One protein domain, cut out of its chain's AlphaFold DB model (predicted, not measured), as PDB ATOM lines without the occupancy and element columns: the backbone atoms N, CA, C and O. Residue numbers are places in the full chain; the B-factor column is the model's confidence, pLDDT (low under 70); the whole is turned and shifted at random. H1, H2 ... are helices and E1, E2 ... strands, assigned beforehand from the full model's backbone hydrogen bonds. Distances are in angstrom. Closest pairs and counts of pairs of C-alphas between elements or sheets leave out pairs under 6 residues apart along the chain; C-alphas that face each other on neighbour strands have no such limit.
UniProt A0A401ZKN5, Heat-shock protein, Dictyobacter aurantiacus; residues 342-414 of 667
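AT A GLANCE: This is residues 342 to 414 of the 667 residues of the protein "Heat-shock protein" of Dictyobacter aurantiacus (UniProt A0A401ZKN5). A short parallel pair of strands, E3 and E4, makes the core, with H3 packed on it at one end of the longest axis and H2 at the other end. The hairpin E1 and E2 and the small helix H1 make a further side, and residues 387 to 388 of the link from H2 to H3 pair with E3. The printed part has 73 residues, with three named helices and four named strands in the order E1 E2 H1 E3 H2 H3 E4, in two separate two-stranded sheets, one antiparallel and one parallel; the class is mixed, helices and strands. It is compact, with a radius of gyration of the C-alphas of 11.2 A and spans of 31 by 25 by 20 A.

HOW THE PARTS SIT: E3, residues 363 to 366, and E4, residues 409 to 411, are parallel neighbours at 28 degrees, with N 410 and O 363 within hydrogen-bond range at 2.8 A. Residues 365 to 366 of E3 also pair with residues 387 to 388, parallel. H3, residues 394 to 405, comes closest to E4 at the C-alphas of Gly 402 and Val 409, 5.7 A apart. With H2, residues 372 to 381, between E3 and H3, these form a strand-helix-strand unit, two parallel strands joined through helices. H2 and H3 are apart. H1, residues 352 to 358, comes closest to E3 at the C-alphas of Leu 356 and Ile 363, 7.3 A. E1, residues 342 to 345, and E2, residues 348 to 351, form an antiparallel hairpin at 142 degrees, with N 343 and O 350 at 2.8 A; both are apart from E3 and E4. Every O i to N i+4 pair is within hydrogen-bond range in H2 and H3, and 2 of 3 in H1.

IN THESE COORDINATES: E3 is 10.4 A long and E4 6.9 A, ending at C-alpha 411 (36.587, 41.538, 10.598). H3 is 16.0 A long, H2 14.3 A and H1 10.0 A. E1, 9.2 A, begins at C-alpha 342 (20.940, 32.952, 12.834), and E2 is 10.2 A.

THE WHOLE: The two C-alphas farthest apart, those of Gln 374 and Ile 404, are 30.8 A apart. The printed part has no cut, and its one long link, residues 382 to 393, joins H2 to H3. The mean pLDDT of the printed part is 88.9; residues 369 to 371 and 413 to 414 are under 70.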
ATOM      1  N   SER A 342      20.948  31.672  12.140       94.31
ATOM      2  CA  SER A 342      20.940  32.952  12.834       94.31
ATOM      3  C   SER A 342      22.278  33.260  13.503       94.31
ATOM      4  O   SER A 342      23.029  32.380  13.947       94.31
ATOM      5  N   PHE A 343      22.560  34.552  13.606       95.75
ATOM      6  CA  PHE A 343      23.733  35.101  14.262       95.75
ATOM      7  C   PHE A 343      23.310  36.100  15.326       95.75
ATOM      8  O   PHE A 343      22.378  36.884  15.134       95.75
ATOM      9  N   LYS A 344      24.043  36.117  16.440       94.94
ATOM     10  CA  LYS A 344      23.955  37.225  17.391       94.94
ATOM     11  C   LYS A 344      24.568  38.457  16.738       94.94
ATOM     12  O   LYS A 344      25.664  38.389  16.189       94.94
ATOM     13  N   THR A 345      23.871  39.583  16.798       94.06
ATOM     14  CA  THR A 345      24.345  40.848  16.231       94.06
ATOM     15  C   THR A 345      24.146  41.999  17.210       94.06
ATOM     16  O   THR A 345      23.426  41.874  18.204       94.06
ATOM     17  N   SER A 346      24.721  43.161  16.894       91.12
ATOM     18  CA  SER A 346      24.464  44.416  17.612       91.12
ATOM     19  C   SER A 346      22.991  44.859  17.603       91.12
ATOM     20  O   SER A 346      22.630  45.766  18.351       91.12
ATOM     21  N   ARG A 347      22.132  44.224  16.792       89.50
ATOM     22  CA  ARG A 347      20.698  44.526  16.643       89.50
ATOM     23  C   ARG A 347      19.784  43.358  17.013       89.50
ATOM     24  O   ARG A 347      18.624  43.322  16.618       89.50
ATOM     25  N   GLY A 348      20.298  42.423  17.807       91.69
ATOM     26  CA  GLY A 348      19.596  41.196  18.163       91.69
ATOM     27  C   GLY A 348      19.985  40.039  17.252       91.69
ATOM     28  O   GLY A 348      21.027  40.061  16.599       91.69
ATOM     29  N   GLU A 349      19.179  38.991  17.263       94.69
ATOM     30  CA  GLU A 349      19.442  37.790  16.480       94.69
ATOM     31  C   GLU A 349      18.877  37.946  15.065       94.69
ATOM     32  O   GLU A 349      17.696  38.245  14.910       94.69
ATOM     33  N   LEU A 350      19.729  37.783  14.050       95.50
ATOM     34  CA  LEU A 350      19.382  37.976  12.638       95.50
ATOM     35  C   LEU A 350      19.926  36.828  11.787       95.50
ATOM     36  O   LEU A 350      21.035  36.342  12.018       95.50
ATOM     37  N   THR A 351      19.177  36.437  10.762       96.38
ATOM     38  CA  THR A 351      19.692  35.619   9.654       96.38
ATOM     39  C   THR A 351      20.574  36.453   8.719       96.38
ATOM     40  O   THR A 351      20.515  37.687   8.726       96.38
ATOM     41  N   LEU A 352      21.386  35.812   7.873       96.06
ATOM     42  CA  LEU A 352      22.212  36.546   6.901       96.06
ATOM     43  C   LEU A 352      21.395  37.370   5.892       96.06
ATOM     44  O   LEU A 352      21.766  38.523   5.667       96.06
ATOM     45  N   PRO A 353      20.265  36.888   5.336       95.56
ATOM     46  CA  PRO A 353      19.404  37.719   4.496       95.56
ATOM     47  C   PRO A 353      18.841  38.946   5.219       95.56
ATOM     48  O   PRO A 353      18.735  40.021   4.628       95.56
ATOM     49  N   GLU A 354      18.470  38.808   6.495       95.56
ATOM     50  CA  GLU A 354      18.002  39.939   7.301       95.56
ATOM     51  C   GLU A 354      19.126  40.936   7.569       95.56
ATOM     52  O   GLU A 354      18.950  42.132   7.340       95.56
ATOM     53  N   TYR A 355      20.298  40.436   7.953       96.31
ATOM     54  CA  TYR A 355      21.495  41.234   8.167       96.31
ATOM     55  C   TYR A 355      21.907  42.006   6.902       96.31
ATOM     56  O   TYR A 355      22.165  43.207   6.958       96.31
ATOM     57  N   LEU A 356      21.923  41.352   5.735       95.69
ATOM     58  CA  LEU A 356      22.317  41.966   4.460       95.69
ATOM     59  C   LEU A 356      21.310  43.000   3.949       95.69
ATOM     60  O   LEU A 356      21.670  43.859   3.144       95.69
ATOM     61  N   ARG A 357      20.062  42.963   4.428       93.62
ATOM     62  CA  ARG A 357      19.083  44.025   4.172       93.62
ATOM     63  C   ARG A 357      19.465  45.322   4.886       93.62
ATOM     64  O   ARG A 357      19.234  46.400   4.343       93.62
ATOM     65  N   GLU A 358      20.050  45.218   6.078       88.75
ATOM     66  CA  GLU A 358      20.541  46.364   6.851       88.75
ATOM     67  C   GLU A 358      21.945  46.802   6.425       88.75
ATOM     68  O   GLU A 358      22.239  47.998   6.404       88.75
ATOM     69  N   ASN A 359      22.776  45.847   6.001       92.19
ATOM     70  CA  ASN A 359      24.140  46.065   5.532       92.19
ATOM     71  C   ASN A 359      24.331  45.565   4.088       92.19
ATOM     72  O   ASN A 359      24.957  44.522   3.869       92.19
ATOM     73  N   PRO A 360      23.832  46.297   3.074       89.94
ATOM     74  CA  PRO A 360      23.912  45.846   1.691       89.94
ATOM     75  C   PRO A 360      25.350  45.571   1.237       89.94
ATOM     76  O   PRO A 360      26.213  46.454   1.239       89.94
ATOM     77  N   GLY A 361      25.586  44.332   0.801       86.75
ATOM     78  CA  GLY A 361      26.801  43.927   0.096       86.75
ATOM     79  C   GLY A 361      28.053  43.765   0.958       86.75
ATOM     80  O   GLY A 361      29.143  43.808   0.397       86.75
ATOM     81  N   ARG A 362      27.936  43.618   2.286       93.06
ATOM     82  CA  ARG A 362      29.079  43.306   3.161       93.06
ATOM     83  C   ARG A 362      28.655  42.737   4.510       93.06
ATOM     84  O   ARG A 362      27.630  43.130   5.057       93.06
ATOM     85  N   ILE A 363      29.494  41.872   5.063       95.56
ATOM     86  CA  ILE A 363      29.351  41.278   6.389       95.56
ATOM     87  C   ILE A 363      30.472  41.785   7.283       95.56
ATOM     88  O   ILE A 363      31.642  41.648   6.947       95.56
ATOM     89  N   PHE A 364      30.102  42.329   8.436       93.25
ATOM     90  CA  PHE A 364      31.021  42.755   9.482       93.25
ATOM     91  C   PHE A 364      30.878  41.862  10.699       93.25
ATOM     92  O   PHE A 364      29.759  41.666  11.178       93.25
ATOM     93  N   TYR A 365      31.994  41.372  11.227       93.19
ATOM     94  CA  TYR A 365      31.991  40.517  12.411       93.19
ATOM     95  C   TYR A 365      33.139  40.834  13.370       93.19
ATOM     96  O   TYR A 365      34.161  41.368  12.955       93.19
ATOM     97  N   TYR A 366      33.010  40.457  14.639       88.62
ATOM     98  CA  TYR A 366      34.137  40.358  15.576       88.62
ATOM     99  C   TYR A 366      34.181  38.961  16.198       88.62
ATOM    100  O   TYR A 366      33.140  38.340  16.391       88.62
ATOM    101  N   ASP A 367      35.372  38.462  16.521       84.56
ATOM    102  CA  ASP A 367      35.574  37.135  17.129       84.56
ATOM    103  C   ASP A 367      36.172  37.197  18.551       84.56
ATOM    104  O   ASP A 367      36.425  36.170  19.180       84.56
ATOM    105  N   ASN A 368      36.358  38.408  19.084       75.69
ATOM    106  CA  ASN A 368      36.887  38.695  20.416       75.69
ATOM    107  C   ASN A 368      36.127  39.875  21.045       75.69
ATOM    108  O   ASN A 368      35.618  40.716  20.321       75.69
ATOM    109  N   GLU A 369      36.007  39.942  22.377       69.31
ATOM    110  CA  GLU A 369      35.293  41.053  23.047       69.31
ATOM    111  C   GLU A 369      36.159  42.308  23.246       69.31
ATOM    112  O   GLU A 369      35.632  43.395  23.498       69.31
ATOM    113  N   ASP A 370      37.483  42.182  23.149       61.75
ATOM    114  CA  ASP A 370      38.421  43.175  23.671       61.75
ATOM    115  C   ASP A 370      38.331  44.517  22.922       61.75
ATOM    116  O   ASP A 370      38.841  44.700  21.815       61.75
ATOM    117  N   GLY A 371      37.681  45.487  23.577       62.50
ATOM    118  CA  GLY A 371      37.420  46.852  23.102       62.50
ATOM    119  C   GLY A 371      36.707  46.946  21.757       62.50
ATOM    120  O   GLY A 371      36.873  47.912  21.010       62.50
ATOM    121  N   VAL A 372      35.852  45.963  21.489       73.88
ATOM    122  CA  VAL A 372      34.863  46.005  20.411       73.88
ATOM    123  C   VAL A 372      33.854  47.142  20.616       73.88
ATOM    124  O   VAL A 372      33.347  47.689  19.640       73.88
ATOM    125  N   THR A 373      33.625  47.585  21.857       79.12
ATOM    126  CA  THR A 373      32.669  48.651  22.212       79.12
ATOM    127  C   THR A 373      32.846  49.934  21.396       79.12
ATOM    128  O   THR A 373      31.856  50.490  20.919       79.12
ATOM    129  N   GLN A 374      34.084  50.402  21.189       80.12
ATOM    130  CA  GLN A 374      34.317  51.613  20.389       80.12
ATOM    131  C   GLN A 374      33.922  51.416  18.933       80.12
ATOM    132  O   GLN A 374      33.266  52.269  18.339       80.12
ATOM    133  N   ALA A 375      34.324  50.286  18.358       79.31
ATOM    134  CA  ALA A 375      34.014  49.982  16.979       79.31
ATOM    135  C   ALA A 375      32.504  49.783  16.792       79.31
ATOM    136  O   ALA A 375      31.943  50.363  15.869       79.31
ATOM    137  N   LEU A 376      31.811  49.106  17.713       84.44
ATOM    138  CA  LEU A 376      30.348  49.025  17.693       84.44
ATOM    139  C   LEU A 376      29.693  50.408  17.735       84.44
ATOM    140  O   LEU A 376      28.769  50.653  16.967       84.44
ATOM    141  N   ALA A 377      30.190  51.337  18.557       84.75
ATOM    142  CA  ALA A 377      29.653  52.698  18.611       84.75
ATOM    143  C   ALA A 377      29.816  53.457  17.278       84.75
ATOM    144  O   ALA A 377      28.890  54.141  16.839       84.75
ATOM    145  N   LEU A 378      30.970  53.319  16.612       85.75
ATOM    146  CA  LEU A 378      31.218  53.926  15.296       85.75
ATOM    147  C   LEU A 378      30.333  53.312  14.202       85.75
ATOM    148  O   LEU A 378      29.835  54.025  13.328       85.75
ATOM    149  N   PHE A 379      30.129  51.996  14.243       87.56
ATOM    150  CA  PHE A 379      29.277  51.289  13.288       87.56
ATOM    151  C   PHE A 379      27.797  51.610  13.504       87.56
ATOM    152  O   PHE A 379      27.100  51.911  12.533       87.56
ATOM    153  N   GLU A 380      27.329  51.664  14.753       87.12
ATOM    154  CA  GLU A 380      25.942  52.009  15.073       87.12
ATOM    155  C   GLU A 380      25.598  53.430  14.609       87.12
ATOM    156  O   GLU A 380      24.536  53.661  14.032       87.12
ATOM    157  N   ALA A 381      26.528  54.381  14.738       86.81
ATOM    158  CA  ALA A 381      26.326  55.740  14.238       86.81
ATOM    159  C   ALA A 381      26.217  55.817  12.702       86.81
ATOM    160  O   ALA A 381      25.573  56.715  12.160       86.81
ATOM    161  N   ARG A 382      26.789  54.840  11.987       84.81
ATOM    162  CA  ARG A 382      26.606  54.634  10.539       84.81
ATOM    163  C   ARG A 382      25.395  53.754  10.205       84.81
ATOM    164  O   ARG A 382      25.149  53.504   9.029       84.81
ATOM    165  N   ARG A 383      24.644  53.312  11.220       87.06
ATOM    166  CA  ARG A 383      23.545  52.341  11.149       87.06
ATOM    167  C   ARG A 383      23.951  50.976  10.583       87.06
ATOM    168  O   ARG A 383      23.112  50.306   9.988       87.06
ATOM    169  N   LEU A 384      25.211  50.587  10.774       88.94
ATOM    170  CA  LEU A 384      25.752  49.307  10.332       88.94
ATOM    171  C   LEU A 384      25.645  48.271  11.454       88.94
ATOM    172  O   LEU A 384      26.186  48.474  12.539       88.94
ATOM    173  N   ALA A 385      24.995  47.143  11.175       91.94
ATOM    174  CA  ALA A 385      24.947  46.009  12.094       91.94
ATOM    175  C   ALA A 385      26.296  45.265  12.140       91.94
ATOM    176  O   ALA A 385      27.031  45.218  11.153       91.94
ATOM    177  N   VAL A 386      26.625  44.626  13.258       93.12
ATOM    178  CA  VAL A 386      27.853  43.821  13.385       93.12
ATOM    179  C   VAL A 386      27.516  42.469  13.993       93.12
ATOM    180  O   VAL A 386      26.766  42.409  14.964       93.12
ATOM    181  N   ILE A 387      28.062  41.399  13.417       95.44
ATOM    182  CA  ILE A 387      27.903  40.024  13.889       95.44
ATOM    183  C   ILE A 387      28.892  39.730  15.024       95.44
ATOM    184  O   ILE A 387      30.091  39.979  14.911       95.44
ATOM    185  N   ASP A 388      28.384  39.149  16.104       93.69
ATOM    186  CA  ASP A 388      29.178  38.522  17.150       93.69
ATOM    187  C   ASP A 388      29.526  37.091  16.723       93.69
ATOM    188  O   ASP A 388      28.693  36.193  16.812       93.69
ATOM    189  N   ALA A 389      30.748  36.888  16.233       93.75
ATOM    190  CA  ALA A 389      31.242  35.610  15.723       93.75
ATOM    191  C   ALA A 389      32.227  34.929  16.689       93.75
ATOM    192  O   ALA A 389      33.125  34.200  16.261       93.75
ATOM    193  N   ARG A 390      32.074  35.168  18.000       87.44
ATOM    194  CA  ARG A 390      32.884  34.520  19.049       87.44
ATOM    195  C   ARG A 390      32.618  33.025  19.173       87.44
ATOM    196  O   ARG A 390      33.438  32.292  19.727       87.44
ATOM    197  N   TRP A 391      31.462  32.561  18.703       86.06
ATOM    198  CA  TRP A 391      31.182  31.136  18.652       86.06
ATOM    199  C   TRP A 391      32.060  30.462  17.594       86.06
ATOM    200  O   TRP A 391      32.230  30.975  16.489       86.06
ATOM    201  N   PHE A 392      32.618  29.294  17.925       78.25
ATOM    202  CA  PHE A 392      33.712  28.675  17.163       78.25
ATOM    203  C   PHE A 392      33.389  28.429  15.678       78.25
ATOM    204  O   PHE A 392      34.291  28.425  14.841       78.25
ATOM    205  N   ALA A 393      32.113  28.211  15.353       86.44
ATOM    206  CA  ALA A 393      31.656  27.937  13.997       86.44
ATOM    207  C   ALA A 393      31.392  29.205  13.171       86.44
ATOM    208  O   ALA A 393      31.455  29.150  11.943       86.44
ATOM    209  N   ASP A 394      31.112  30.342  13.814       93.62
ATOM    210  CA  ASP A 394      30.538  31.508  13.139       93.62
ATOM    211  C   ASP A 394      31.524  32.113  12.146       93.62
ATOM    212  O   ASP A 394      31.198  32.289  10.978       93.62
ATOM    213  N   THR A 395      32.774  32.339  12.557       93.44
ATOM    214  CA  THR A 395      33.796  32.911  11.665       93.44
ATOM    215  C   THR A 395      34.039  32.035  10.430       93.44
ATOM    216  O   THR A 395      34.195  32.549   9.320       93.44
ATOM    217  N   ALA A 396      34.077  30.710  10.602       93.06
ATOM    218  CA  ALA A 396      34.271  29.780   9.492       93.06
ATOM    219  C   ALA A 396      33.058  29.775   8.551       93.06
ATOM    220  O   ALA A 396      33.229  29.824   7.332       93.06
ATOM    221  N   PHE A 397      31.849  29.796   9.116       96.12
ATOM    222  CA  PHE A 397      30.604  29.875   8.362       96.12
ATOM    223  C   PHE A 397      30.503  31.167   7.553       96.12
ATOM    224  O   PHE A 397      30.260  31.113   6.349       96.12
ATOM    225  N   LEU A 398      30.741  32.325   8.177       96.81
ATOM    226  CA  LEU A 398      30.685  33.623   7.503       96.81
ATOM    227  C   LEU A 398      31.667  33.669   6.332       96.81
ATOM    228  O   LEU A 398      31.293  34.070   5.234       96.81
ATOM    229  N   LYS A 399      32.905  33.196   6.527       95.06
ATOM    230  CA  LYS A 399      33.912  33.131   5.455       95.06
ATOM    231  C   LYS A 399      33.478  32.221   4.305       95.06
ATOM    232  O   LYS A 399      33.638  32.615   3.152       95.06
ATOM    233  N   ALA A 400      32.914  31.049   4.600       95.44
ATOM    234  CA  ALA A 400      32.369  30.154   3.580       95.44
ATOM    235  C   ALA A 400      31.205  30.812   2.818       95.44
ATOM    236  O   ALA A 400      31.179  30.778   1.589       95.44
ATOM    237  N   TYR A 401      30.302  31.496   3.528       96.19
ATOM    238  CA  TYR A 401      29.190  32.235   2.927       96.19
ATOM    239  C   TYR A 401      29.700  33.311   1.966       96.19
ATOM    240  O   TYR A 401      29.282  33.372   0.813       96.19
ATOM    241  N   GLY A 402      30.665  34.122   2.407       95.31
ATOM    242  CA  GLY A 402      31.254  35.165   1.571       95.31
ATOM    243  C   GLY A 402      31.930  34.628   0.311       95.31
ATOM    244  O   GLY A 402      31.797  35.220  -0.759       95.31
ATOM    245  N   GLN A 403      32.603  33.478   0.409       94.50
ATOM    246  CA  GLN A 403      33.222  32.809  -0.739       94.50
ATOM    247  C   GLN A 403      32.188  32.272  -1.736       94.50
ATOM    248  O   GLN A 403      32.369  32.440  -2.939       94.50
ATOM    249  N   ILE A 404      31.117  31.641  -1.249       94.00
ATOM    250  CA  ILE A 404      30.094  31.001  -2.089       94.00
ATOM    251  C   ILE A 404      29.190  32.043  -2.759       94.00
ATOM    252  O   ILE A 404      28.923  31.950  -3.954       94.00
ATOM    253  N   TYR A 405      28.746  33.049  -2.004       93.56
ATOM    254  CA  TYR A 405      27.765  34.039  -2.461       93.56
ATOM    255  C   TYR A 405      28.394  35.362  -2.924       93.56
ATOM    256  O   TYR A 405      27.680  36.287  -3.304       93.56
ATOM    257  N   GLY A 406      29.728  35.477  -2.906       94.56
ATOM    258  CA  GLY A 406      30.440  36.673  -3.362       94.56
ATOM    259  C   GLY A 406      30.227  37.901  -2.471       94.56
ATOM    260  O   GLY A 406      30.299  39.032  -2.952       94.56
ATOM    261  N   VAL A 407      29.950  37.690  -1.182       95.38
ATOM    262  CA  VAL A 407      29.740  38.762  -0.203       95.38
ATOM    263  C   VAL A 407      31.047  39.017   0.559       95.38
ATOM    264  O   VAL A 407      31.571  38.097   1.181       95.38
ATOM    265  N   PRO A 408      31.595  40.245   0.557       94.88
ATOM    266  CA  PRO A 408      32.743  40.598   1.387       94.88
ATOM    267  C   PRO A 408      32.472  40.333   2.872       94.88
ATOM    268  O   PRO A 408      31.461  40.784   3.407       94.88
ATOM    269  N   VAL A 409      33.384  39.617   3.531       94.81
ATOM    270  CA  VAL A 409      33.323  39.302   4.965       94.81
ATOM    271  C   VAL A 409      34.541  39.925   5.627       94.81
ATOM    272  O   VAL A 409      35.674  39.511   5.382       94.81
ATOM    273  N   GLU A 410      34.299  40.941   6.441       89.44
ATOM    274  CA  GLU A 410      35.315  41.796   7.036       89.44
ATOM    275  C   GLU A 410      35.267  41.684   8.560       89.44
ATOM    276  O   GLU A 410      34.224  41.857   9.196       89.44
ATOM    277  N   GLU A 411      36.423  41.409   9.157       86.75
ATOM    278  CA  GLU A 411      36.587  41.538  10.598       86.75
ATOM    279  C   GLU A 411      36.530  43.022  10.980       86.75
ATOM    280  O   GLU A 411      37.055  43.894  10.278       86.75
ATOM    281  N   LEU A 412      35.882  43.307  12.102       81.19
ATOM    282  CA  LEU A 412      35.684  44.637  12.637       81.19
ATOM    283  C   LEU A 412      37.041  45.275  12.948       81.19
ATOM    284  O   LEU A 412      37.659  45.013  13.978       81.19
ATOM    285  N   THR A 413      37.495  46.156  12.061       69.56
ATOM    286  CA  THR A 413      38.724  46.923  12.263       69.56
ATOM    287  C   THR A 413      38.373  48.381  12.558       69.56
ATOM    288  O   THR A 413      37.819  49.074  11.703       69.56
ATOM    289  N   PRO A 414      38.703  48.905  13.754       61.84
ATOM    290  CA  PRO A 414      38.424  50.298  14.088       61.84
ATOM    291  C   PRO A 414      39.130  51.295  13.162       61.84
ATOM    292  O   PRO A 414      38.703  52.436  13.065       61.84
TER     293      PRO A 414